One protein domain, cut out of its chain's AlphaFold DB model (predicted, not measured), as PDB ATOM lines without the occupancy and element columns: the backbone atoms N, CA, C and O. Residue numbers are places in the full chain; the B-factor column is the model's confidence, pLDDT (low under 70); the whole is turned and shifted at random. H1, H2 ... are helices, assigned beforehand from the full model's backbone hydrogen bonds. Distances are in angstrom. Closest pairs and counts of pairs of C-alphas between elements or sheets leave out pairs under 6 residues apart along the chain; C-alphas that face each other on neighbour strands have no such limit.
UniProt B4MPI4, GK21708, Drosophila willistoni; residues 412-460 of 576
ATOM      1  N   SER A 412      28.760 155.982  63.031       57.62
ATOM      2  CA  SER A 412      30.116 156.556  62.993       57.62
ATOM      3  C   SER A 412      30.263 157.826  63.842       57.62
ATOM      4  O   SER A 412      31.280 157.993  64.512       57.62
ATOM      5  N   LYS A 413      29.224 158.673  63.953       54.44
ATOM      6  CA  LYS A 413      29.224 159.833  64.877       54.44
ATOM      7  C   LYS A 413      29.270 159.433  66.358       54.44
ATOM      8  O   LYS A 413      29.565 160.279  67.195       54.44
ATOM      9  N   TRP A 414      28.980 158.169  66.671       53.47
ATOM     10  CA  TRP A 414      29.077 157.588  68.013       53.47
ATOM     11  C   TRP A 414      30.371 156.774  68.211       53.47
ATOM     12  O   TRP A 414      30.551 156.159  69.257       53.47
ATOM     13  N   GLY A 415      31.280 156.753  67.225       49.72
ATOM     14  CA  GLY A 415      32.534 155.988  67.278       49.72
ATOM     15  C   GLY A 415      32.368 154.469  67.131       49.72
ATOM     16  O   GLY A 415      33.338 153.733  67.306       49.72
ATOM     17  N   LEU A 416      31.162 154.005  66.791       54.34
ATOM     18  CA  LEU A 416      30.776 152.594  66.665       54.34
ATOM     19  C   LEU A 416      30.865 152.094  65.206       54.34
ATOM     20  O   LEU A 416      30.123 151.205  64.793       54.34
ATOM     21  N   GLU A 417      31.732 152.695  64.389       64.44
ATOM     22  CA  GLU A 417      31.844 152.347  62.972       64.44
ATOM     23  C   GLU A 417      32.340 150.908  62.778       64.44
ATOM     24  O   GLU A 417      33.414 150.523  63.247       64.44
ATOM     25  N   ALA A 418      31.542 150.104  62.072       63.97
ATOM     26  CA  ALA A 418      31.884 148.729  61.755       63.97
ATOM     27  C   ALA A 418      33.037 148.698  60.742       63.97
ATOM     28  O   ALA A 418      32.870 149.092  59.586       63.97
ATOM     29  N   LEU A 419      34.199 148.203  61.178       68.75
ATOM     30  CA  LEU A 419      35.366 148.005  60.318       68.75
ATOM     31  C   LEU A 419      34.980 147.197  59.058       68.75
ATOM     32  O   LEU A 419      34.306 146.169  59.186       68.75
ATOM     33  N   PRO A 420      35.412 147.612  57.849       80.25
ATOM     34  CA  PRO A 420      35.154 146.861  56.623       80.25
ATOM     35  C   PRO A 420      35.571 145.392  56.755       80.25
ATOM     36  O   PRO A 420      36.642 145.086  57.276       80.25
ATOM     37  N   LYS A 421      34.743 144.462  56.260       75.50
ATOM     38  CA  LYS A 421      34.918 143.015  56.509       75.50
ATOM     39  C   LYS A 421      36.312 142.492  56.138       75.50
ATOM     40  O   LYS A 421      36.838 141.608  56.810       75.50
ATOM     41  N   ASP A 422      36.936 143.069  55.117       75.44
ATOM     42  CA  ASP A 422      38.277 142.683  54.677       75.44
ATOM     43  C   ASP A 422      39.389 143.236  55.585       75.44
ATOM     44  O   ASP A 422      40.396 142.557  55.786       75.44
ATOM     45  N   THR A 423      39.206 144.404  56.220       73.38
ATOM     46  CA  THR A 423      40.160 144.886  57.236       73.38
ATOM     47  C   THR A 423      40.058 144.061  58.515       73.38
ATOM     48  O   THR A 423      41.094 143.729  59.080       73.38
ATOM     49  N   VAL A 424      38.855 143.629  58.918       72.56
ATOM     50  CA  VAL A 424      38.667 142.683  60.038       72.56
ATOM     51  C   VAL A 424      39.410 141.368  59.776       72.56
ATOM     52  O   VAL A 424      40.176 140.918  60.625       72.56
ATOM     53  N   LYS A 425      39.281 140.787  58.574       72.94
ATOM     54  CA  LYS A 425      40.035 139.579  58.185       72.94
ATOM     55  C   LYS A 425      41.550 139.787  58.260       72.94
ATOM     56  O   LYS A 425      42.249 138.955  58.834       72.94
ATOM     57  N   ILE A 426      42.059 140.900  57.727       77.25
ATOM     58  CA  ILE A 426      43.491 141.238  57.781       77.25
ATOM     59  C   ILE A 426      43.968 141.395  59.236       77.25
ATOM     60  O   ILE A 426      45.027 140.879  59.589       77.25
ATOM     61  N   LEU A 427      43.185 142.045  60.099       75.38
ATOM     62  CA  LEU A 427      43.508 142.226  61.516       75.38
ATOM     63  C   LEU A 427      43.526 140.902  62.288       75.38
ATOM     64  O   LEU A 427      44.469 140.660  63.045       75.38
ATOM     65  N   ASN A 428      42.569 140.010  62.024       72.50
ATOM     66  CA  ASN A 428      42.534 138.663  62.598       72.50
ATOM     67  C   ASN A 428      43.745 137.825  62.145       72.50
ATOM     68  O   ASN A 428      44.377 137.163  62.968       72.50
ATOM     69  N   ILE A 429      44.132 137.902  60.864       75.56
ATOM     70  CA  ILE A 429      45.332 137.233  60.321       75.56
ATOM     71  C   ILE A 429      46.622 137.771  60.964       75.56
ATOM     72  O   ILE A 429      47.533 136.996  61.260       75.56
ATOM     73  N   LEU A 430      46.711 139.083  61.200       75.19
ATOM     74  CA  LEU A 430      47.869 139.718  61.839       75.19
ATOM     75  C   LEU A 430      47.882 139.564  63.374       75.19
ATOM     76  O   LEU A 430      48.920 139.787  64.000       75.19
ATOM     77  N   GLY A 431      46.758 139.188  63.991       76.06
ATOM     78  CA  GLY A 431      46.589 139.167  65.446       76.06
ATOM     79  C   GLY A 431      46.645 140.565  66.075       76.06
ATOM     80  O   GLY A 431      47.229 140.728  67.147       76.06
ATOM     81  N   ILE A 432      46.103 141.573  65.383       78.50
ATOM     82  CA  ILE A 432      46.077 142.977  65.813       78.50
ATOM     83  C   ILE A 432      44.643 143.340  66.211       78.50
ATOM     84  O   ILE A 432      43.783 143.531  65.358       78.50
ATOM     85  N   ASN A 433      44.392 143.459  67.515       75.00
ATOM     86  CA  ASN A 433      43.127 143.954  68.058       75.00
ATOM     87  C   ASN A 433      42.807 145.373  67.543       75.00
ATOM     88  O   ASN A 433      43.702 146.166  67.245       75.00
ATOM     89  N   SER A 434      41.525 145.744  67.550       65.75
ATOM     90  CA  SER A 434      41.042 147.108  67.273       65.75
ATOM     91  C   SER A 434      41.819 148.193  68.034       65.75
ATOM     92  O   SER A 434      42.183 149.218  67.458       65.75
ATOM     93  N   ASP A 435      42.133 147.958  69.309       65.62
ATOM     94  CA  ASP A 435      42.851 148.927  70.145       65.62
ATOM     95  C   ASP A 435      44.347 148.998  69.844       65.62
ATOM     96  O   ASP A 435      44.948 150.063  69.992       65.62
ATOM     97  N   SER A 436      44.973 147.901  69.399       68.00
ATOM     98  CA  SER A 436      46.348 147.971  68.899       68.00
ATOM     99  C   SER A 436      46.403 148.594  67.507       68.00
ATOM    100  O   SER A 436      47.353 149.326  67.256       68.00
ATOM    101  N   LEU A 437      45.371 148.456  66.660       70.44
ATOM    102  CA  LEU A 437      45.239 149.284  65.455       70.44
ATOM    103  C   LEU A 437      45.101 150.773  65.813       70.44
ATOM    104  O   LEU A 437      45.885 151.561  65.302       70.44
ATOM    105  N   LYS A 438      44.207 151.170  66.730       70.94
ATOM    106  CA  LYS A 438      44.075 152.582  67.155       70.94
ATOM    107  C   LYS A 438      45.371 153.142  67.763       70.94
ATOM    108  O   LYS A 438      45.734 154.285  67.497       70.94
ATOM    109  N   LYS A 439      46.111 152.337  68.538       74.12
ATOM    110  CA  LYS A 439      47.445 152.703  69.057       74.12
ATOM    111  C   LYS A 439      48.494 152.805  67.946       74.12
ATOM    112  O   LYS A 439      49.331 153.701  68.001       74.12
ATOM    113  N   ILE A 440      48.461 151.925  66.943       71.12
ATOM    114  CA  ILE A 440      49.317 152.027  65.753       71.12
ATOM    115  C   ILE A 440      48.973 153.306  64.987       71.12
ATOM    116  O   ILE A 440      49.873 154.096  64.754       71.12
ATOM    117  N   GLU A 441      47.700 153.561  64.683       73.00
ATOM    118  CA  GLU A 441      47.223 154.751  63.970       73.00
ATOM    119  C   GLU A 441      47.692 156.047  64.646       73.00
ATOM    120  O   GLU A 441      48.376 156.856  64.013       73.00
ATOM    121  N   ALA A 442      47.429 156.197  65.949       71.25
ATOM    122  CA  ALA A 442      47.844 157.357  66.739       71.25
ATOM    123  C   ALA A 442      49.373 157.554  66.785       71.25
ATOM    124  O   ALA A 442      49.846 158.691  66.823       71.25
ATOM    125  N   ASN A 443      50.150 156.465  66.750       71.38
ATOM    126  CA  ASN A 443      51.615 156.509  66.743       71.38
ATOM    127  C   ASN A 443      52.216 156.596  65.323       71.38
ATOM    128  O   ASN A 443      53.380 156.972  65.167       71.38
ATOM    129  N   THR A 444      51.459 156.271  64.269       70.56
ATOM    130  CA  THR A 444      51.926 156.352  62.880       70.56
ATOM    131  C   THR A 444      51.927 157.790  62.384       70.56
ATOM    132  O   THR A 444      50.972 158.278  61.778       70.56
ATOM    133  N   VAL A 445      53.070 158.456  62.556       72.50
ATOM    134  CA  VAL A 445      53.387 159.711  61.866       72.50
ATOM    135  C   VAL A 445      53.327 159.467  60.355       72.50
ATOM    136  O   VAL A 445      54.291 159.008  59.740       72.50
ATOM    137  N   THR A 446      52.169 159.749  59.749       67.44
ATOM    138  CA  THR A 446      51.921 159.476  58.329       67.44
ATOM    139  C   THR A 446      52.949 160.252  57.497       67.44
ATOM    140  O   THR A 446      52.966 161.487  57.547       67.44
ATOM    141  N   PRO A 447      53.834 159.580  56.737       73.19
ATOM    142  CA  PRO A 447      54.984 160.246  56.145       73.19
ATOM    143  C   PRO A 447      54.522 161.294  55.131       73.19
ATOM    144  O   PRO A 447      53.659 161.028  54.292       73.19
ATOM    145  N   GLN A 448      55.127 162.487  55.169       70.06
ATOM    146  CA  GLN A 448      54.651 163.661  54.418       70.06
ATOM    147  C   GLN A 448      54.489 163.428  52.904       70.06
ATOM    148  O   GLN A 448      53.701 164.115  52.255       70.06
ATOM    149  N   ARG A 449      55.203 162.452  52.325       71.00
ATOM    150  CA  ARG A 449      55.027 162.023  50.929       71.00
ATOM    151  C   ARG A 449      53.642 161.414  50.672       71.00
ATOM    152  O   ARG A 449      53.037 161.747  49.661       71.00
ATOM    153  N   ILE A 450      53.125 160.583  51.579       72.19
ATOM    154  CA  ILE A 450      51.777 160.000  51.482       72.19
ATOM    155  C   ILE A 450      50.715 161.082  51.698       72.19
ATOM    156  O   ILE A 450      49.747 161.127  50.948       72.19
ATOM    157  N   LEU A 451      50.927 162.015  52.635       71.12
ATOM    158  CA  LEU A 451      50.024 163.161  52.817       71.12
ATOM    159  C   LEU A 451      49.950 164.046  51.560       71.12
ATOM    160  O   LEU A 451      48.861 164.457  51.168       71.12
ATOM    161  N   LYS A 452      51.081 164.297  50.884       77.69
ATOM    162  CA  LYS A 452      51.106 165.012  49.594       77.69
ATOM    163  C   LYS A 452      50.389 164.237  48.483       77.69
ATOM    164  O   LYS A 452      49.635 164.844  47.735       77.69
ATOM    165  N   LEU A 453      50.575 162.918  48.398       73.62
ATOM    166  CA  LEU A 453      49.877 162.079  47.415       73.62
ATOM    167  C   LEU A 453      48.360 162.024  47.665       73.62
ATOM    168  O   LEU A 453      47.601 162.163  46.714       73.62
ATOM    169  N   ARG A 454      47.908 161.906  48.924       73.44
ATOM    170  CA  ARG A 454      46.476 161.972  49.274       73.44
ATOM    171  C   ARG A 454      45.853 163.325  48.922       73.44
ATOM    172  O   ARG A 454      44.745 163.340  48.403       73.44
ATOM    173  N   LYS A 455      46.562 164.440  49.148       77.50
ATOM    174  CA  LYS A 455      46.094 165.771  48.719       77.50
ATOM    175  C   LYS A 455      45.934 165.858  47.203       77.50
ATOM    176  O   LYS A 455      44.854 166.199  46.751       77.50
ATOM    177  N   LEU A 456      46.946 165.448  46.437       73.62
ATOM    178  CA  LEU A 456      46.874 165.450  44.970       73.62
ATOM    179  C   LEU A 456      45.765 164.527  44.427       73.62
ATOM    180  O   LEU A 456      45.083 164.897  43.482       73.62
ATOM    181  N   ALA A 457      45.535 163.358  45.035       73.06
ATOM    182  CA  ALA A 457      44.450 162.456  44.635       73.06
ATOM    183  C   ALA A 457      43.048 163.032  44.935       73.06
ATOM    184  O   ALA A 457      42.135 162.874  44.126       73.06
ATOM    185  N   ALA A 458      42.886 163.741  46.058       71.31
ATOM    186  CA  ALA A 458      41.653 164.458  46.385       71.31
ATOM    187  C   ALA A 458      41.443 165.695  45.487       71.31
ATOM    188  O   ALA A 458      40.339 165.924  45.004       71.31
ATOM    189  N   GLU A 459      42.505 166.456  45.199       71.38
ATOM    190  CA  GLU A 459      42.499 167.592  44.261       71.38
ATOM    191  C   GLU A 459      42.173 167.152  42.818       71.38
ATOM    192  O   GLU A 459      41.534 167.900  42.079       71.38
ATOM    193  N   ASN A 460      42.537 165.921  42.438       73.75
ATOM    194  CA  ASN A 460      42.179 165.298  41.159       73.75
ATOM    195  C   ASN A 460      40.768 164.666  41.133       73.75
ATOM    196  O   ASN A 460      40.342 164.204  40.075       73.75
TER     197      ASN A 460
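This is residues 412 to 460 of the 576 residues of the protein "GK21708" of Drosophila willistoni (UniProt B4MPI4). The tail, residues 412 to 418, sticks out before H1; H1, H2 and H3 then trace an open U, with H1 and H3 as the two arms and H2, with the link 444 to 447, as the base. No helix touches another, and residues 441 to 460, including H3, stand free. The printed part has 49 residues with three named helices, in order H1, H2, H3, and no named strand: all helix. It is loose, with a radius of gyration of the C-alphas of 13.8 A and spans of 32 by 22 by 20 A.

Look first at H1, residues 421 to 430, and H2, residues 434 to 443: they are close but not clearly touching, their closest C-alphas, of Leu 427 and Ser 434, 7.9 A apart, and about perpendicular at 83 degrees. H3, residues 448 to 459, is apart from both. In H1, H2 and H3 every O i to N i+4 pair is within hydrogen-bond range.

Find C-alpha 421 at (34.918, 143.015, 56.509); from there H1 runs 14.4 A. H2 runs 14.2 A from C-alpha 434. H3 runs 16.3 A to C-alpha 459 at (42.499, 167.592, 44.261).

The C-alphas farthest apart, of Gly 431 and Asn 460, are 35.9 A apart. The printed part has no cut, and both links between helices are tight. pLDDT is under 70 at residues 412 to 419, 434 to 436 and 446.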